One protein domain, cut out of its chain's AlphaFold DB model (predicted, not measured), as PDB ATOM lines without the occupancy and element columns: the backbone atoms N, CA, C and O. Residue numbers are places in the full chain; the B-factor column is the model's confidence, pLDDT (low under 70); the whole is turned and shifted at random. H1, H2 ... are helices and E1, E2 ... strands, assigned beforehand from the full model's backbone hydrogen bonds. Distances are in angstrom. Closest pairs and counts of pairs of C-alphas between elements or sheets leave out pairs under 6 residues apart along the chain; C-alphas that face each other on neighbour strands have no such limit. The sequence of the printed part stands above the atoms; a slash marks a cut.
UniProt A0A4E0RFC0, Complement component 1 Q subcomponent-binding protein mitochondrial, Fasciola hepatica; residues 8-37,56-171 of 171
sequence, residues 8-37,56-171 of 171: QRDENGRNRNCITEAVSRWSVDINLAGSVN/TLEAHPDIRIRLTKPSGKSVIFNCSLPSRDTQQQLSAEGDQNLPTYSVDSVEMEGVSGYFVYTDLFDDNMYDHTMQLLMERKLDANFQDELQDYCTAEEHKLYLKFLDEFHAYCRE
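Overview. This is residues 8 to 37 and 56 to 171 of the 171 residues of the protein "Complement component 1 Q subcomponent-binding protein mitochondrial" of Fasciola hepatica (UniProt A0A4E0RFC0). A strongly twisted sheet of six strands makes the body, with the short helix H2 across one face and the long helix H3 grazing the sheet near E2 and E1 before sticking out with residues 159 to 168. H1 lies off the sheet, between E4 and E5 along the chain. The printed part has 146 residues with three named helices and six named strands, which follow each other along the chain as E1 E2 E3 E4 H1 E5 E6 H2 H3; the sheet, in the order E1 - E2 - E3 - E4 - E5 - E6, is antiparallel, and the class is mixed, helices and strands, with 51 residues in the helices and 36 in the strands. It is only just compact, close to loose, with a radius of gyration of the C-alphas of 17.1 A, and spans 59 by 39 by 29 A.

Along the chain. E1 is residues 16 to 21, starting at C-alpha 16 (102.224, 106.512, 94.880). E2 is 26 to 31, E3 62 to 68 with 19.7 A, E4 74 to 80 with 19.6 A, E5 102 to 108 and E6 115 to 117. H1 is residues 84 to 93, H2 123 to 134 with 16.9 A, and H3 140 to 168 with 41.9 A, ending at C-alpha 168 (92.178, 123.156, 79.855).

Arrangement. E3 and E4 form a hairpin, N 65 to O 77 at 2.8 A. E2 pairs with E3 through N 29 and O 64, 2.8 A, and with E1 through N 28 and O 19, 2.8 A. E4 and E5 have N 76 and O 107 at 2.8 A; E5 and E6 have N 106 and O 116 at 2.9 A. H2 is on the sheet at a height of 9.9 A, only just over E5 with 3 C-alphas, across the strands at 90 degrees to E5 on the local plane; their closest C-alphas, Val 103 and Met 130, are 8.0 A apart. H3 only grazes the sheet, with residues 146 to 154. H1 is not on the sheet and is apart from H2 and H3. In H1, H2 and H3 every O i to N i+4 pair is within hydrogen-bond range.

Size, cuts and confidence. The farthest C-alphas, Asn 124 and Glu 171, are 59.7 A apart. Residues 38 to 55 are not printed, with C-alphas 37 and 56 11.3 A apart across the cut. Of the links printed whole, none is long. Residues 8 to 18, 20 to 24 and 56 have pLDDT under 70.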
ATOM      1  N   GLN A   8     110.179 108.781 100.051       47.69
ATOM      2  CA  GLN A   8     110.676 108.841  98.674       47.69
ATOM      3  C   GLN A   8     109.470 108.913  97.729       47.69
ATOM      4  O   GLN A   8     108.563 108.085  97.795       47.69
ATOM      5  N   ARG A   9     109.431 109.937  96.871       48.84
ATOM      6  CA  ARG A   9     108.383 110.098  95.854       48.84
ATOM      7  C   ARG A   9     108.773 109.298  94.618       48.84
ATOM      8  O   ARG A   9     109.921 109.395  94.185       48.84
ATOM      9  N   ASP A  10     107.844 108.534  94.052       41.69
ATOM     10  CA  ASP A  10     108.046 107.974  92.716       41.69
ATOM     11  C   ASP A  10     107.884 109.098  91.671       41.69
ATOM     12  O   ASP A  10     106.987 109.936  91.757       41.69
ATOM     13  N   GLU A  11     108.822 109.178  90.726       39.47
ATOM     14  CA  GLU A  11     108.867 110.210  89.678       39.47
ATOM     15  C   GLU A  11     108.046 109.808  88.431       39.47
ATOM     16  O   GLU A  11     108.147 110.440  87.383       39.47
ATOM     17  N   ASN A  12     107.228 108.748  88.516       35.06
ATOM     18  CA  ASN A  12     106.649 108.056  87.358       35.06
ATOM     19  C   ASN A  12     105.155 108.335  87.123       35.06
ATOM     20  O   ASN A  12     104.490 107.591  86.395       35.06
ATOM     21  N   GLY A  13     104.612 109.415  87.689       38.81
ATOM     22  CA  GLY A  13     103.274 109.906  87.336       38.81
ATOM     23  C   GLY A  13     102.122 108.977  87.738       38.81
ATOM     24  O   GLY A  13     101.006 109.140  87.250       38.81
ATOM     25  N   ARG A  14     102.365 108.011  88.630       44.22
ATOM     26  CA  ARG A  14     101.309 107.348  89.402       44.22
ATOM     27  C   ARG A  14     101.388 107.935  90.801       44.22
ATOM     28  O   ARG A  14     102.474 107.986  91.358       44.22
ATOM     29  N   ASN A  15     100.268 108.389  91.355       50.06
ATOM     30  CA  ASN A  15     100.188 108.965  92.701       50.06
ATOM     31  C   ASN A  15     100.486 107.902  93.776       50.06
ATOM     32  O   ASN A  15      99.580 107.447  94.467       50.06
ATOM     33  N   ARG A  16     101.741 107.454  93.875       53.94
ATOM     34  CA  ARG A  16     102.224 106.512  94.880       53.94
ATOM     35  C   ARG A  16     103.225 107.232  95.756       53.94
ATOM     36  O   ARG A  16     104.372 107.460  95.371       53.94
ATOM     37  N   ASN A  17     102.771 107.594  96.946       61.84
ATOM     38  CA  ASN A  17     103.663 108.074  97.984       61.84
ATOM     39  C   ASN A  17     104.222 106.852  98.719       61.84
ATOM     40  O   ASN A  17     103.447 106.006  99.164       61.84
ATOM     41  N   CYS A  18     105.552 106.745  98.797       63.22
ATOM     42  CA  CYS A  18     106.238 105.662  99.493       63.22
ATOM     43  C   CYS A  18     106.946 106.212 100.740       63.22
ATOM     44  O   CYS A  18     107.828 107.072 100.640       63.22
ATOM     45  N   ILE A  19     106.566 105.726 101.922       74.12
ATOM     46  CA  ILE A  19     107.246 106.029 103.192       74.12
ATOM     47  C   ILE A  19     108.142 104.845 103.532       74.12
ATOM     48  O   ILE A  19     107.667 103.717 103.508       74.12
ATOM     49  N   THR A  20     109.424 105.069 103.833       63.81
ATOM     50  CA  THR A  20     110.386 103.981 104.074       63.81
ATOM     51  C   THR A  20     111.191 104.174 105.354       63.81
ATOM     52  O   THR A  20     111.653 105.275 105.642       63.81
ATOM     53  N   GLU A  21     111.466 103.087 106.081       68.50
ATOM     54  CA  GLU A  21     112.462 103.086 107.158       68.50
ATOM     55  C   GLU A  21     113.612 102.122 106.824       68.50
ATOM     56  O   GLU A  21     113.487 100.897 106.902       68.50
ATOM     57  N   ALA A  22     114.773 102.680 106.462       59.66
ATOM     58  CA  ALA A  22     115.926 101.913 105.974       59.66
ATOM     59  C   ALA A  22     116.519 100.941 107.016       59.66
ATOM     60  O   ALA A  22     117.050  99.893 106.648       59.66
ATOM     61  N   VAL A  23     116.423 101.270 108.308       59.31
ATOM     62  CA  VAL A  23     116.954 100.437 109.403       59.31
ATOM     63  C   VAL A  23     116.023  99.251 109.695       59.31
ATOM     64  O   VAL A  23     116.501  98.136 109.905       59.31
ATOM     65  N   SER A  24     114.708  99.465 109.614       58.56
ATOM     66  CA  SER A  24     113.666  98.476 109.938       58.56
ATOM     67  C   SER A  24     113.116  97.717 108.716       58.56
ATOM     68  O   SER A  24     112.283  96.821 108.880       58.56
ATOM     69  N   ARG A  25     113.594  98.046 107.501       81.56
ATOM     70  CA  ARG A  25     113.216  97.478 106.188       81.56
ATOM     71  C   ARG A  25     111.708  97.320 105.995       81.56
ATOM     72  O   ARG A  25     111.225  96.234 105.655       81.56
ATOM     73  N   TRP A  26     110.974  98.403 106.196       87.38
ATOM     74  CA  TRP A  26     109.576  98.473 105.795       87.38
ATOM     75  C   TRP A  26     109.320  99.646 104.859       87.38
ATOM     76  O   TRP A  26     110.075 100.624 104.855       87.38
ATOM     77  N   SER A  27     108.273  99.510 104.048       90.44
ATOM     78  CA  SER A  27     107.740 100.584 103.219       90.44
ATOM     79  C   SER A  27     106.217 100.624 103.288       90.44
ATOM     80  O   SER A  27     105.586  99.585 103.464       90.44
ATOM     81  N   VAL A  28     105.629 101.805 103.132       91.06
ATOM     82  CA  VAL A  28     104.181 101.997 103.001       91.06
ATOM     83  C   VAL A  28     103.912 102.646 101.657       91.06
ATOM     84  O   VAL A  28     104.384 103.753 101.416       91.06
ATOM     85  N   ASP A  29     103.183 101.941 100.797       91.88
ATOM     86  CA  ASP A  29     102.704 102.439  99.512       91.88
ATOM     87  C   ASP A  29     101.268 102.960  99.686       91.88
ATOM     88  O   ASP A  29     100.409 102.252 100.212       91.88
ATOM     89  N   ILE A  30     101.010 104.192  99.245       90.25
ATOM     90  CA  ILE A  30      99.734 104.896  99.452       90.25
ATOM     91  C   ILE A  30      99.129 105.269  98.099       90.25
ATOM     92  O   ILE A  30      99.836 105.825  97.254       90.25
ATOM     93  N   ASN A  31      97.828 105.024  97.908       88.25
ATOM     94  CA  ASN A  31      97.071 105.506  96.751       88.25
ATOM     95  C   ASN A  31      96.031 106.557  97.170       88.25
ATOM     96  O   ASN A  31      94.991 106.215  97.718       88.25
ATOM     97  N   LEU A  32      96.291 107.827  96.860       89.56
ATOM     98  CA  LEU A  32      95.403 108.948  97.212       89.56
ATOM     99  C   LEU A  32      94.245 109.163  96.221       89.56
ATOM    100  O   LEU A  32      93.404 110.032  96.420       89.56
ATOM    101  N   ALA A  33      94.195 108.431  95.106       87.56
ATOM    102  CA  ALA A  33      93.120 108.622  94.137       87.56
ATOM    103  C   ALA A  33      91.785 108.119  94.709       87.56
ATOM    104  O   ALA A  33      91.657 106.935  95.012       87.56
ATOM    105  N   GLY A  34      90.796 109.010  94.808       86.25
ATOM    106  CA  GLY A  34      89.472 108.674  95.342       86.25
ATOM    107  C   GLY A  34      89.456 108.421  96.850       86.25
ATOM    108  O   GLY A  34      88.498 107.840  97.342       86.25
ATOM    109  N   SER A  35      90.495 108.841  97.582       89.56
ATOM    110  CA  SER A  35      90.586 108.615  99.028       89.56
ATOM    111  C   SER A  35      89.706 109.548  99.859       89.56
ATOM    112  O   SER A  35      89.567 109.337 101.054       89.56
ATOM    113  N   VAL A  36      89.149 110.606  99.275       88.12
ATOM    114  CA  VAL A  36      88.247 111.533  99.971       88.12
ATOM    115  C   VAL A  36      86.812 111.172  99.605       88.12
ATOM    116  O   VAL A  36      86.454 111.221  98.425       88.12
ATOM    117  N   ASN A  37      85.992 110.816 100.598       76.56
ATOM    118  CA  ASN A  37      84.566 110.581 100.380       76.56
ATOM    119  C   ASN A  37      83.812 111.930 100.386       76.56
ATOM    120  O   ASN A  37      83.902 112.659 101.374       76.56
ATOM    121  N   THR A  56      86.155 117.902 108.911       66.94
ATOM    122  CA  THR A  56      87.421 118.138 108.227       66.94
ATOM    123  C   THR A  56      87.464 117.177 107.045       66.94
ATOM    124  O   THR A  56      87.303 115.973 107.229       66.94
ATOM    125  N   LEU A  57      87.611 117.699 105.825       78.38
ATOM    126  CA  LEU A  57      87.710 116.853 104.640       78.38
ATOM    127  C   LEU A  57      88.969 115.993 104.768       78.38
ATOM    128  O   LEU A  57      90.082 116.518 104.731       78.38
ATOM    129  N   GLU A  58      88.782 114.691 104.946       86.25
ATOM    130  CA  GLU A  58      89.851 113.752 105.268       86.25
ATOM    131  C   GLU A  58      90.049 112.720 104.168       86.25
ATOM    132  O   GLU A  58      89.102 112.241 103.543       86.25
ATOM    133  N   ALA A  59      91.316 112.388 103.926       89.62
ATOM    134  CA  ALA A  59      91.684 111.345 102.984       89.62
ATOM    135  C   ALA A  59      91.836 110.008 103.718       89.62
ATOM    136  O   ALA A  59      92.697 109.878 104.582       89.62
ATOM    137  N   HIS A  60      91.081 108.995 103.307       90.62
ATOM    138  CA  HIS A  60      91.163 107.613 103.783       90.62
ATOM    139  C   HIS A  60      91.617 106.687 102.643       90.62
ATOM    140  O   HIS A  60      90.801 105.988 102.045       90.62
ATOM    141  N   PRO A  61      92.902 106.734 102.248       90.38
ATOM    142  CA  PRO A  61      93.414 105.864 101.200       90.38
ATOM    143  C   PRO A  61      93.583 104.428 101.699       90.38
ATOM    144  O   PRO A  61      93.963 104.206 102.850       90.38
ATOM    145  N   ASP A  62      93.448 103.467 100.786       90.94
ATOM    146  CA  ASP A  62      94.001 102.129 100.995       90.94
ATOM    147  C   ASP A  62      95.529 102.238 101.103       90.94
ATOM    148  O   ASP A  62      96.195 102.855 100.253       90.94
ATOM    149  N   ILE A  63      96.099 101.617 102.135       93.31
ATOM    150  CA  ILE A  63      97.545 101.607 102.359       93.31
ATOM    151  C   ILE A  63      98.092 100.191 102.261       93.31
ATOM    152  O   ILE A  63      97.478  99.206 102.667       93.31
ATOM    153  N   ARG A  64      99.302 100.080 101.720       95.06
ATOM    154  CA  ARG A  64      99.988  98.805 101.552       95.06
ATOM    155  C   ARG A  64     101.317  98.834 102.280       95.06
ATOM    156  O   ARG A  64     102.270  99.468 101.835       95.06
ATOM    157  N   ILE A  65     101.394  98.102 103.381       95.06
ATOM    158  CA  ILE A  65     102.589  98.003 104.210       95.06
ATOM    159  C   ILE A  65     103.396  96.780 103.779       95.06
ATOM    160  O   ILE A  65     102.925  95.649 103.841       95.06
ATOM    161  N   ARG A  66     104.647  96.976 103.373       94.88
ATOM    162  CA  ARG A  66     105.584  95.903 103.027       94.88
ATOM    163  C   ARG A  66     106.645  95.778 104.105       94.88
ATOM    164  O   ARG A  66     107.394  96.721 104.344       94.88
ATOM    165  N   LEU A  67     106.797  94.588 104.684       93.94
ATOM    166  CA  LEU A  67     107.927  94.259 105.556       93.94
ATOM    167  C   LEU A  67     108.902  93.339 104.823       93.94
ATOM    168  O   LEU A  67     108.533  92.236 104.427       93.94
ATOM    169  N   THR A  68     110.166  93.751 104.702       91.00
ATOM    170  CA  THR A  68     111.221  92.979 104.026       91.00
ATOM    171  C   THR A  68     112.212  92.412 105.041       91.00
ATOM    172  O   THR A  68     112.853  93.144 105.796       91.00
ATOM    173  N   LYS A  69     112.397  91.089 105.066       87.62
ATOM    174  CA  LYS A  69     113.389  90.441 105.945       87.62
ATOM    175  C   LYS A  69     114.823  90.590 105.407       87.62
ATOM    176  O   LYS A  69     115.021  90.788 104.208       87.62
ATOM    177  N   PRO A  70     115.856  90.393 106.257       85.25
ATOM    178  CA  PRO A  70     117.255  90.275 105.836       85.25
ATOM    179  C   PRO A  70     117.496  89.335 104.654       85.25
ATOM    180  O   PRO A  70     118.309  89.645 103.788       85.25
ATOM    181  N   SER A  71     116.743  88.234 104.600       86.19
ATOM    182  CA  SER A  71     116.787  87.222 103.542       86.19
ATOM    183  C   SER A  71     116.201  87.664 102.196       86.19
ATOM    184  O   SER A  71     116.243  86.883 101.252       86.19
ATOM    185  N   GLY A  72     115.614  88.861 102.110       84.44
ATOM    186  CA  GLY A  72     114.943  89.372 100.913       84.44
ATOM    187  C   GLY A  72     113.495  88.907 100.744       84.44
ATOM    188  O   GLY A  72     112.832  89.351  99.821       84.44
ATOM    189  N   LYS A  73     112.978  88.039 101.627       88.56
ATOM    190  CA  LYS A  73     111.551  87.677 101.628       88.56
ATOM    191  C   LYS A  73     110.712  88.818 102.194       88.56
ATOM    192  O   LYS A  73     111.033  89.294 103.290       88.56
ATOM    193  N   SER A  74     109.611  89.144 101.525       92.50
ATOM    194  CA  SER A  74     108.668  90.157 101.998       92.50
ATOM    195  C   SER A  74     107.270  89.606 102.238       92.50
ATOM    196  O   SER A  74     106.826  88.655 101.588       92.50
ATOM    197  N   VAL A  75     106.588  90.235 103.187       95.00
ATOM    198  CA  VAL A  75     105.149  90.109 103.419       95.00
ATOM    199  C   VAL A  75     104.520  91.480 103.195       95.00
ATOM    200  O   VAL A  75     105.145  92.503 103.490       95.00
ATOM    201  N   ILE A  76     103.325  91.486 102.621       96.25
ATOM    202  CA  ILE A  76     102.562  92.680 102.287       96.25
ATOM    203  C   ILE A  76     101.256  92.623 103.073       96.25
ATOM    204  O   ILE A  76     100.557  91.616 103.026       96.25
ATOM    205  N   PHE A  77     100.939  93.700 103.772       97.25
ATOM    206  CA  PHE A  77      99.687  93.904 104.484       97.25
ATOM    207  C   PHE A  77      98.916  94.989 103.741       97.25
ATOM    208  O   PHE A  77      99.433  96.093 103.560       97.25
ATOM    209  N   ASN A  78      97.726  94.658 103.252       96.56
ATOM    210  CA  ASN A  78      96.791  95.652 102.739       96.56
ATOM    211  C   ASN A  78      95.923  96.092 103.915       96.56
ATOM    212  O   ASN A  78      95.337  95.236 104.580       96.56
ATOM    213  N   CYS A  79      95.905  97.390 104.186       95.81
ATOM    214  CA  CYS A  79      95.286  97.961 105.368       95.81
ATOM    215  C   CYS A  79      94.373  99.130 104.998       95.81
ATOM    216  O   CYS A  79      94.628  99.837 104.017       95.81
ATOM    217  N   SER A  80      93.393  99.381 105.861       93.06
ATOM    218  CA  SER A  80      92.452 100.490 105.742       93.06
ATOM    219  C   SER A  80      92.541 101.409 106.956       93.06
ATOM    220  O   SER A  80      92.649 100.957 108.100       93.06
ATOM    221  N   LEU A  81      92.504 102.716 106.703       90.19
ATOM    222  CA  LEU A  81      92.438 103.738 107.746       90.19
ATOM    223  C   LEU A  81      90.965 104.025 108.081       90.19
ATOM    224  O   LEU A  81      90.187 104.286 107.160       90.19
ATOM    225  N   PRO A  82      90.558 103.992 109.362       88.38
ATOM    226  CA  PRO A  82      89.206 104.378 109.749       88.38
ATOM    227  C   PRO A  82      88.987 105.884 109.552       88.38
ATOM    228  O   PRO A  82      89.939 106.666 109.506       88.38
ATOM    229  N   SER A  83      87.721 106.307 109.499       83.19
ATOM    230  CA  SER A  83      87.383 107.727 109.657       83.19
ATOM    231  C   SER A  83      87.751 108.216 111.060       83.19
ATOM    232  O   SER A  83      87.804 107.409 111.991       83.19
ATOM    233  N   ARG A  84      87.958 109.528 111.261       79.12
ATOM    234  CA  ARG A  84      88.210 110.064 112.613       79.12
ATOM    235  C   ARG A  84      87.096 109.739 113.605       79.12
ATOM    236  O   ARG A  84      87.399 109.442 114.758       79.12
ATOM    237  N   ASP A  85      85.838 109.746 113.175       79.94
ATOM    238  CA  ASP A  85      84.705 109.387 114.037       79.94
ATOM    239  C   ASP A  85      84.780 107.919 114.467       79.94
ATOM    240  O   ASP A  85      84.657 107.601 115.653       79.94
ATOM    241  N   THR A  86      85.056 107.019 113.519       83.50
ATOM    242  CA  THR A  86      85.269 105.600 113.816       83.50
ATOM    243  C   THR A  86      86.505 105.405 114.695       83.50
ATOM    244  O   THR A  86      86.450 104.651 115.662       83.50
ATOM    245  N   GLN A  87      87.598 106.129 114.443       82.88
ATOM    246  CA  GLN A  87      88.800 106.101 115.276       82.88
ATOM    247  C   GLN A  87      88.503 106.544 116.712       82.88
ATOM    248  O   GLN A  87      88.950 105.883 117.649       82.88
ATOM    249  N   GLN A  88      87.738 107.621 116.918       81.06
ATOM    250  CA  GLN A  88      87.352 108.087 118.254       81.06
ATOM    251  C   GLN A  88      86.514 107.044 118.998       81.06
ATOM    252  O   GLN A  88      86.759 106.801 120.179       81.06
ATOM    253  N   GLN A  89      85.569 106.398 118.310       83.50
ATOM    254  CA  GLN A  89      84.758 105.323 118.887       83.50
ATOM    255  C   GLN A  89      85.629 104.130 119.301       83.50
ATOM    256  O   GLN A  89      85.603 103.723 120.460       83.50
ATOM    257  N   LEU A  90      86.472 103.640 118.388       83.25
ATOM    258  CA  LEU A  90      87.386 102.524 118.645       83.25
ATOM    259  C   LEU A  90      88.388 102.838 119.767       83.25
ATOM    260  O   LEU A  90      88.692 101.975 120.587       83.25
ATOM    261  N   SER A  91      88.868 104.080 119.848       79.44
ATOM    262  CA  SER A  91      89.816 104.510 120.887       79.44
ATOM    263  C   SER A  91      89.157 104.703 122.255       79.44
ATOM    264  O   SER A  91      89.832 104.595 123.277       79.44
ATOM    265  N   ALA A  92      87.855 105.007 122.299       78.69
ATOM    266  CA  ALA A  92      87.099 105.127 123.544       78.69
ATOM    267  C   ALA A  92      86.771 103.759 124.161       78.69
ATOM    268  O   ALA A  92      86.687 103.641 125.384       78.69
ATOM    269  N   GLU A  93      86.589 102.738 123.323       77.06
ATOM    270  CA  GLU A  93      86.316 101.360 123.744       77.06
ATOM    271  C   GLU A  93      87.595 100.520 123.940       77.06
ATOM    272  O   GLU A  93      87.554  99.494 124.621       77.06
ATOM    273  N   GLY A  94      88.725 100.957 123.371       75.62
ATOM    274  CA  GLY A  94      90.003 100.239 123.353       75.62
ATOM    275  C   GLY A  94      91.158 100.911 124.112       75.62
ATOM    276  O   GLY A  94      90.988 101.866 124.869       75.62
ATOM    277  N   ASP A  95      92.371 100.382 123.919       79.88
ATOM    278  CA  ASP A  95      93.619 100.987 124.409       79.88
ATOM    279  C   ASP A  95      94.098 102.052 123.414       79.88
ATOM    280  O   ASP A  95      94.409 101.738 122.267       79.88
ATOM    281  N   GLN A  96      94.199 103.305 123.865       77.19
ATOM    282  CA  GLN A  96      94.614 104.451 123.042       77.19
ATOM    283  C   GLN A  96      96.042 104.332 122.482       77.19
ATOM    284  O   GLN A  96      96.407 105.084 121.584       77.19
ATOM    285  N   ASN A  97      96.868 103.416 123.002       80.25
ATOM    286  CA  ASN A  97      98.197 103.155 122.444       80.25
ATOM    287  C   ASN A  97      98.179 102.191 121.247       80.25
ATOM    288  O   ASN A  97      99.210 102.038 120.585       80.25
ATOM    289  N   LEU A  98      97.057 101.516 120.986       87.00
ATOM    290  CA  LEU A  98      96.928 100.599 119.861       87.00
ATOM    291  C   LEU A  98      96.436 101.349 118.619       87.00
ATOM    292  O   LEU A  98      95.537 102.185 118.722       87.00
ATOM    293  N   PRO A  99      97.000 101.061 117.435       91.44
ATOM    294  CA  PRO A  99      96.450 101.595 116.202       91.44
ATOM    295  C   PRO A  99      95.035 101.057 115.965       91.44
ATOM    296  O   PRO A  99      94.704  99.936 116.350       91.44
ATOM    297  N   THR A 100      94.220 101.857 115.285       92.62
ATOM    298  CA  THR A 100      92.835 101.527 114.917       92.62
ATOM    299  C   THR A 100      92.677 101.178 113.435       92.62
ATOM    300  O   THR A 100      91.586 100.793 113.022       92.62
ATOM    301  N   TYR A 101      93.743 101.278 112.629       93.31
ATOM    302  CA  TYR A 101      93.745 100.749 111.263       93.31
ATOM    303  C   TYR A 101      93.533  99.232 111.253       93.31
ATOM    304  O   TYR A 101      94.042  98.510 112.116       93.31
ATOM    305  N   SER A 102      92.807  98.739 110.252       94.00
ATOM    306  CA  SER A 102      92.615  97.304 110.031       94.00
ATOM    307  C   SER A 102      93.665  96.769 109.070       94.00
ATOM    308  O   SER A 102      94.096  97.463 108.152       94.00
ATOM    309  N   VAL A 103      94.066  95.512 109.253       96.50
ATOM    310  CA  VAL A 103      94.724  94.744 108.191       96.50
ATOM    311  C   VAL A 103      93.633  93.938 107.511       96.50
ATOM    312  O   VAL A 103      93.071  93.056 108.146       96.50
ATOM    313  N   ASP A 104      93.346  94.211 106.244       96.81
ATOM    314  CA  ASP A 104      92.229  93.596 105.516       96.81
ATOM    315  C   ASP A 104      92.662  92.296 104.833       96.81
ATOM    316  O   ASP A 104      91.913  91.323 104.729       96.81
ATOM    317  N   SER A 105      93.905  92.257 104.344       97.38
ATOM    318  CA  SER A 105      94.483  91.050 103.756       97.38
ATOM    319  C   SER A 105      96.002  91.016 103.825       97.38
ATOM    320  O   SER A 105      96.678  92.041 103.924       97.38
ATOM    321  N   VAL A 106      96.543  89.802 103.730       97.31
ATOM    322  CA  VAL A 106      97.983  89.541 103.744       97.31
ATOM    323  C   VAL A 106      98.402  88.824 102.466       97.31
ATOM    324  O   VAL A 106      97.837  87.792 102.101       97.31
ATOM    325  N   GLU A 107      99.435  89.345 101.809       96.19
ATOM    326  CA  GLU A 107     100.083  88.741 100.645       96.19
ATOM    327  C   GLU A 107     101.515  88.318 100.994       96.19
ATOM    328  O   GLU A 107     102.266  89.030 101.668       96.19
ATOM    329  N   MET A 108     101.939  87.167 100.483       93.06
ATOM    330  CA  MET A 108     103.313  86.686 100.626       93.06
ATOM    331  C   MET A 108     103.990  86.733  99.260       93.06
ATOM    332  O   MET A 108     103.535  86.060  98.342       93.06
ATOM    333  N   GLU A 109     105.122  87.433  99.115       86.88
ATOM    334  CA  GLU A 109     105.824  87.504  97.814       86.88
ATOM    335  C   GLU A 109     106.223  86.122  97.269       86.88
ATOM    336  O   GLU A 109     106.327  85.927  96.061       86.88
ATOM    337  N   GLY A 110     106.421  85.141  98.156       86.69
ATOM    338  CA  GLY A 110     106.699  83.754  97.772       86.69
ATOM    339  C   GLY A 110     105.504  82.999  97.174       86.69
ATOM    340  O   GLY A 110     105.698  81.893  96.676       86.69
ATOM    341  N   VAL A 111     104.293  83.565  97.224       91.75
ATOM    342  CA  VAL A 111     103.046  82.979  96.711       91.75
ATOM    343  C   VAL A 111     102.380  83.996  95.780       91.75
ATOM    344  O   VAL A 111     101.455  84.714  96.146       91.75
ATOM    345  N   SER A 112     102.914  84.099  94.564       89.62
ATOM    346  CA  SER A 112     102.526  85.138  93.605       89.62
ATOM    347  C   SER A 112     101.027  85.118  93.277       89.62
ATOM    348  O   SER A 112     100.476  84.072  92.935       89.62
ATOM    349  N   GLY A 113     100.390  86.290  93.352       90.25
ATOM    350  CA  GLY A 113      98.978  86.481  93.008       90.25
ATOM    351  C   GLY A 113      97.987  85.940  94.040       90.25
ATOM    352  O   GLY A 113      96.791  85.928  93.764       90.25
ATOM    353  N   TYR A 114      98.466  85.493  95.204       95.06
ATOM    354  CA  TYR A 114      97.624  84.988  96.277       95.06
ATOM    355  C   TYR A 114      97.682  85.903  97.498       95.06
ATOM    356  O   TYR A 114      98.755  86.316  97.941       95.06
ATOM    357  N   PHE A 115      96.511  86.157  98.063       96.31
ATOM    358  CA  PHE A 115      96.338  86.874  99.311       96.31
ATOM    359  C   PHE A 115      95.266  86.174 100.141       96.31
ATOM    360  O   PHE A 115      94.448  85.419  99.612       96.31
ATOM    361  N   VAL A 116      95.286  86.412 101.446       96.94
ATOM    362  CA  VAL A 116      94.286  85.880 102.373       96.94
ATOM    363  C   VAL A 116      93.672  87.044 103.125       96.94
ATOM    364  O   VAL A 116      94.408  87.861 103.674       96.94
ATOM    365  N   TYR A 117      92.341  87.118 103.129       97.56
ATOM    366  CA  TYR A 117      91.615  88.041 103.995       97.56
ATOM    367  C   TYR A 117      91.841  87.668 105.454       97.56
ATOM    368  O   TYR A 117      91.794  86.490 105.813       97.56
ATOM    369  N   THR A 118      92.083  88.666 106.287       96.62
ATOM    370  CA  THR A 118      92.327  88.474 107.721       96.62
ATOM    371  C   THR A 118      91.103  87.961 108.471       96.62
ATOM    372  O   THR A 118      91.281  87.251 109.450       96.62
ATOM    373  N   ASP A 119      89.889  88.162 107.954       95.44
ATOM    374  CA  ASP A 119      88.661  87.520 108.458       95.44
ATOM    375  C   ASP A 119      88.724  85.979 108.457       95.44
ATOM    376  O   ASP A 119      87.930  85.310 109.117       95.44
ATOM    377  N   LEU A 120      89.642  85.393 107.677       96.25
ATOM    378  CA  LEU A 120      89.883  83.949 107.627       96.25
ATOM    379  C   LEU A 120      91.007  83.496 108.569       96.25
ATOM    380  O   LEU A 120      91.295  82.298 108.634       96.25
ATOM    381  N   PHE A 121      91.690  84.425 109.240       95.69
ATOM    382  CA  PHE A 121      92.673  84.090 110.262       95.69
ATOM    383  C   PHE A 121      91.954  83.622 111.527       95.69
ATOM    384  O   PHE A 121      90.826  84.016 111.805       95.69
ATOM    385  N   ASP A 122      92.616  82.767 112.303       94.12
ATOM    386  CA  ASP A 122      92.214  82.595 113.696       94.12
ATOM    387  C   ASP A 122      92.604  83.838 114.515       94.12
ATOM    388  O   ASP A 122      93.518  84.579 114.138       94.12
ATOM    389  N   ASP A 123      91.918  84.055 115.640       86.12
ATOM    390  CA  ASP A 123      92.118  85.229 116.504       86.12
ATOM    391  C   ASP A 123      93.602  85.437 116.854       86.12
ATOM    392  O   ASP A 123      94.144  86.539 116.784       86.12
ATOM    393  N   ASN A 124      94.305  84.339 117.139       93.19
ATOM    394  CA  ASN A 124      95.709  84.371 117.513       93.19
ATOM    395  C   ASN A 124      96.608  84.849 116.358       93.19
ATOM    396  O   ASN A 124      97.578  85.572 116.581       93.19
ATOM    397  N   MET A 125      96.322  84.461 115.119       94.50
ATOM    398  CA  MET A 125      97.077  84.886 113.938       94.50
ATOM    399  C   MET A 125      96.897  86.378 113.631       94.50
ATOM    400  O   MET A 125      97.861  87.029 113.206       94.50
ATOM    401  N   TYR A 126      95.703  86.932 113.857       93.94
ATOM    402  CA  TYR A 126      95.473  88.371 113.709       93.94
ATOM    403  C   TYR A 126      96.254  89.171 114.761       93.94
ATOM    404  O   TYR A 126      97.008  90.080 114.403       93.94
ATOM    405  N   ASP A 127      96.198  88.757 116.029       92.38
ATOM    406  CA  ASP A 127      96.942  89.400 117.120       92.38
ATOM    407  C   ASP A 127      98.455  89.422 116.854       92.38
ATOM    408  O   ASP A 127      99.111  90.460 116.977       92.38
ATOM    409  N   HIS A 128      99.023  88.298 116.398       94.31
ATOM    410  CA  HIS A 128     100.438  88.226 116.016       94.31
ATOM    411  C   HIS A 128     100.781  89.138 114.831       94.31
ATOM    412  O   HIS A 128     101.896  89.662 114.755       94.31
ATOM    413  N   THR A 129      99.844  89.327 113.897       94.88
ATOM    414  CA  THR A 129     100.016  90.234 112.756       94.88
ATOM    415  C   THR A 129     100.105  91.681 113.231       94.88
ATOM    416  O   THR A 129     101.056  92.381 112.879       94.88
ATOM    417  N   MET A 130      99.184  92.106 114.096       93.94
ATOM    418  CA  MET A 130      99.197  93.452 114.671       93.94
ATOM    419  C   MET A 130     100.427  93.687 115.552       93.94
ATOM    420  O   MET A 130     101.094  94.716 115.421       93.94
ATOM    421  N   GLN A 131     100.805  92.711 116.385       93.94
ATOM    422  CA  GLN A 131     102.021  92.793 117.195       93.94
ATOM    423  C   GLN A 131     103.269  92.998 116.322       93.94
ATOM    424  O   GLN A 131     104.096  93.861 116.623       93.94
ATOM    425  N   LEU A 132     103.393  92.254 115.219       94.00
ATOM    426  CA  LEU A 132     104.517  92.391 114.292       94.00
ATOM    427  C   LEU A 132     104.618  93.808 113.706       94.00
ATOM    428  O   LEU A 132     105.730  94.313 113.542       94.00
ATOM    429  N   LEU A 133     103.493  94.447 113.376       94.12
ATOM    430  CA  LEU A 133     103.472  95.817 112.855       94.12
ATOM    431  C   LEU A 133     103.869  96.834 113.937       94.12
ATOM    432  O   LEU A 133     104.731  97.684 113.700       94.12
ATOM    433  N   MET A 134     103.346  96.692 115.156       92.25
ATOM    434  CA  MET A 134     103.696  97.564 116.285       92.25
ATOM    435  C   MET A 134     105.175  97.463 116.682       92.25
ATOM    436  O   MET A 134     105.818  98.477 116.961       92.25
ATOM    437  N   GLU A 135     105.766  96.265 116.637       91.88
ATOM    438  CA  GLU A 135     107.209  96.067 116.850       91.88
ATOM    439  C   GLU A 135     108.068  96.852 115.840       91.88
ATOM    440  O   GLU A 135     109.231  97.160 116.115       91.88
ATOM    441  N   ARG A 136     107.499  97.216 114.683       90.56
ATOM    442  CA  ARG A 136     108.126  98.057 113.650       90.56
ATOM    443  C   ARG A 136     107.760  99.535 113.741       90.56
ATOM    444  O   ARG A 136     108.092 100.266 112.816       90.56
ATOM    445  N   LYS A 137     107.144  99.975 114.845       90.69
ATOM    446  CA  LYS A 137     106.692 101.362 115.057       90.69
ATOM    447  C   LYS A 137     105.587 101.806 114.100       90.69
ATOM    448  O   LYS A 137     105.439 102.992 113.841       90.69
ATOM    449  N   LEU A 138     104.794 100.855 113.612       91.88
ATOM    450  CA  LEU A 138     103.548 101.117 112.891       91.88
ATOM    451  C   LEU A 138     102.390 101.132 113.902       91.88
ATOM    452  O   LEU A 138     101.482 100.303 113.844       91.88
ATOM    453  N   ASP A 139     102.513 102.005 114.900       91.38
ATOM    454  CA  ASP A 139     101.612 102.144 116.047       91.38
ATOM    455  C   ASP A 139     100.603 103.296 115.853       91.38
ATOM    456  O   ASP A 139     100.503 103.865 114.764       91.38
ATOM    457  N   ALA A 140      99.828 103.624 116.892       91.50
ATOM    458  CA  ALA A 140      98.818 104.685 116.839       91.50
ATOM    459  C   ALA A 140      99.402 106.058 116.450       91.50
ATOM    460  O   ALA A 140      98.808 106.772 115.649       91.50
ATOM    461  N   ASN A 141     100.604 106.401 116.930       90.81
ATOM    462  CA  ASN A 141     101.239 107.673 116.572       90.81
ATOM    463  C   ASN A 141     101.611 107.706 115.085       90.81
ATOM    464  O   ASN A 141     101.417 108.720 114.418       90.81
ATOM    465  N   PHE A 142     102.135 106.596 114.555       91.25
ATOM    466  CA  PHE A 142     102.407 106.483 113.122       91.25
ATOM    467  C   PHE A 142     101.124 106.606 112.292       91.25
ATOM    468  O   PHE A 142     101.141 107.261 111.251       91.25
ATOM    469  N   GLN A 143     100.022 106.000 112.745       91.81
ATOM    470  CA  GLN A 143      98.723 106.133 112.088       91.81
ATOM    471  C   GLN A 143      98.286 107.602 112.000       91.81
ATOM    472  O   GLN A 143      97.913 108.044 110.916       91.81
ATOM    473  N   ASP A 144      98.367 108.355 113.099       89.69
ATOM    474  CA  ASP A 144      97.976 109.769 113.121       89.69
ATOM    475  C   ASP A 144      98.851 110.611 112.173       89.69
ATOM    476  O   ASP A 144      98.340 111.379 111.355       89.69
ATOM    477  N   GLU A 145     100.175 110.409 112.204       91.00
ATOM    478  CA  GLU A 145     101.105 111.076 111.281       91.00
ATOM    479  C   GLU A 145     100.813 110.734 109.810       91.00
ATOM    480  O   GLU A 145     100.921 111.595 108.928       91.00
ATOM    481  N   LEU A 146     100.447 109.480 109.532       91.00
ATOM    482  CA  LEU A 146     100.094 109.007 108.197       91.00
ATOM    483  C   LEU A 146      98.774 109.619 107.715       91.00
ATOM    484  O   LEU A 146      98.705 110.065 106.570       91.00
ATOM    485  N   GLN A 147      97.754 109.683 108.570       90.69
ATOM    486  CA  GLN A 147      96.448 110.270 108.262       90.69
ATOM    487  C   GLN A 147      96.574 111.763 107.916       90.69
ATOM    488  O   GLN A 147      96.058 112.220 106.886       90.69
ATOM    489  N   ASP A 148      97.325 112.517 108.724       89.75
ATOM    490  CA  ASP A 148      97.609 113.933 108.477       89.75
ATOM    491  C   ASP A 148      98.394 114.125 107.166       89.75
ATOM    492  O   ASP A 148      98.093 115.019 106.366       89.75
ATOM    493  N   TYR A 149      99.382 113.261 106.906       90.31
ATOM    494  CA  TYR A 149     100.149 113.277 105.663       90.31
ATOM    495  C   TYR A 149      99.272 113.018 104.432       90.31
ATOM    496  O   TYR A 149      99.343 113.781 103.464       90.31
ATOM    497  N   CYS A 150      98.440 111.974 104.459       90.50
ATOM    498  CA  CYS A 150      97.549 111.611 103.359       90.50
ATOM    499  C   CYS A 150      96.581 112.749 103.033       90.50
ATOM    500  O   CYS A 150      96.459 113.132 101.870       90.50
ATOM    501  N   THR A 151      95.971 113.343 104.058       90.56
ATOM    502  CA  THR A 151      95.031 114.462 103.901       90.56
ATOM    503  C   THR A 151      95.717 115.689 103.295       90.56
ATOM    504  O   THR A 151      95.219 116.289 102.341       90.56
ATOM    505  N   ALA A 152      96.913 116.040 103.779       89.31
ATOM    506  CA  ALA A 152      97.660 117.178 103.252       89.31
ATOM    507  C   ALA A 152      98.158 116.965 101.811       89.31
ATOM    508  O   ALA A 152      98.200 117.918 101.029       89.31
ATOM    509  N   GLU A 153      98.590 115.752 101.453       89.06
ATOM    510  CA  GLU A 153      99.053 115.455 100.094       89.06
ATOM    511  C   GLU A 153      97.904 115.310  99.097       89.06
ATOM    512  O   GLU A 153      98.064 115.762  97.963       89.06
ATOM    513  N   GLU A 154      96.756 114.758  99.499       91.56
ATOM    514  CA  GLU A 154      95.559 114.760  98.655       91.56
ATOM    515  C   GLU A 154      95.197 116.199  98.296       91.56
ATOM    516  O   GLU A 154      95.159 116.537  97.115       91.56
ATOM    517  N   HIS A 155      95.075 117.080  99.295       90.38
ATOM    518  CA  HIS A 155      94.652 118.455  99.047       90.38
ATOM    519  C   HIS A 155      95.584 119.182  98.059       90.38
ATOM    520  O   HIS A 155      95.140 119.944  97.199       90.38
ATOM    521  N   LYS A 156      96.895 118.911  98.123       89.88
ATOM    522  CA  LYS A 156      97.866 119.432  97.143       89.88
ATOM    523  C   LYS A 156      97.619 118.894  95.734       89.88
ATOM    524  O   LYS A 156      97.752 119.651  94.771       89.88
ATOM    525  N   LEU A 157      97.311 117.602  95.599       90.75
ATOM    526  CA  LEU A 157      96.975 116.986  94.314       90.75
ATOM    527  C   LEU A 157      95.674 117.562  93.753       90.75
ATOM    528  O   LEU A 157      95.631 117.871  92.563       90.75
ATOM    529  N   TYR A 158      94.669 117.783  94.599       91.81
ATOM    530  CA  TYR A 158      93.415 118.421  94.218       91.81
ATOM    531  C   TYR A 158      93.624 119.846  93.685       91.81
ATOM    532  O   TYR A 158      93.160 120.165  92.592       91.81
ATOM    533  N   LEU A 159      94.390 120.691  94.387       92.56
ATOM    534  CA  LEU A 159      94.705 122.046  93.909       92.56
ATOM    535  C   LEU A 159      95.422 122.021  92.552       92.56
ATOM    536  O   LEU A 159      95.048 122.753  91.640       92.56
ATOM    537  N   LYS A 160      96.404 121.125  92.391       93.00
ATOM    538  CA  LYS A 160      97.099 120.946  91.111       93.00
ATOM    539  C   LYS A 160      96.143 120.495  90.003       93.00
ATOM    540  O   LYS A 160      96.244 120.973  88.879       93.00
ATOM    541  N   PHE A 161      95.227 119.578  90.308       94.25
ATOM    542  CA  PHE A 161      94.200 119.143  89.366       94.25
ATOM    543  C   PHE A 161      93.312 120.314  88.926       94.25
ATOM    544  O   PHE A 161      93.070 120.461  87.730       94.25
ATOM    545  N   LEU A 162      92.870 121.165  89.858       95.62
ATOM    546  CA  LEU A 162      92.070 122.348  89.534       95.62
ATOM    547  C   LEU A 162      92.823 123.318  88.624       95.62
ATOM    548  O   LEU A 162      92.240 123.797  87.653       95.62
ATOM    549  N   ASP A 163      94.098 123.592  88.904       96.38
ATOM    550  CA  ASP A 163      94.923 124.477  88.075       96.38
ATOM    551  C   ASP A 163      95.004 123.973  86.621       96.38
ATOM    552  O   ASP A 163      94.742 124.733  85.683       96.38
ATOM    553  N   GLU A 164      95.291 122.681  86.432       97.38
ATOM    554  CA  GLU A 164      95.348 122.034  85.111       97.38
ATOM    555  C   GLU A 164      93.972 122.018  84.421       97.38
ATOM    556  O   GLU A 164      93.850 122.326  83.235       97.38
ATOM    557  N   PHE A 165      92.904 121.714  85.162       97.06
ATOM    558  CA  PHE A 165      91.545 121.674  84.623       97.06
ATOM    559  C   PHE A 165      91.046 123.065  84.208       97.06
ATOM    560  O   PHE A 165      90.408 123.224  83.164       97.06
ATOM    561  N   HIS A 166      91.372 124.098  84.985       96.75
ATOM    562  CA  HIS A 166      91.085 125.483  84.633       96.75
ATOM    563  C   HIS A 166      91.860 125.937  83.400       96.75
ATOM    564  O   HIS A 166      91.295 126.673  82.588       96.75
ATOM    565  N   ALA A 167      93.124 125.529  83.257       97.06
ATOM    566  CA  ALA A 167      93.905 125.803  82.057       97.06
ATOM    567  C   ALA A 167      93.244 125.166  80.827       97.06
ATOM    568  O   ALA A 167      92.957 125.878  79.868       97.06
ATOM    569  N   TYR A 168      92.879 123.883  80.916       97.62
ATOM    570  CA  TYR A 168      92.178 123.156  79.855       97.62
ATOM    571  C   TYR A 168      90.859 123.825  79.437       97.62
ATOM    572  O   TYR A 168      90.563 123.920  78.255       97.62
ATOM    573  N   CYS A 169      90.064 124.332  80.386       96.50
ATOM    574  CA  CYS A 169      88.782 124.978  80.072       96.50
ATOM    575  C   CYS A 169      88.910 126.359  79.403       96.50
ATOM    576  O   CYS A 169      87.900 126.910  78.959       96.50
ATOM    577  N   ARG A 170      90.098 126.977  79.414       94.19
ATOM    578  CA  ARG A 170      90.344 128.284  78.782       94.19
ATOM    579  C   ARG A 170      90.835 128.164  77.338       94.19
ATOM    580  O   ARG A 170      90.826 129.181  76.644       94.19
ATOM    581  N   GLU A 171      91.288 126.980  76.937       77.31
ATOM    582  CA  GLU A 171      91.687 126.635  75.565       77.31
ATOM    583  C   GLU A 171      90.466 126.303  74.693       77.31
ATOM    584  O   GLU A 171      90.500 126.676  73.495       77.31
TER     585      GLU A 171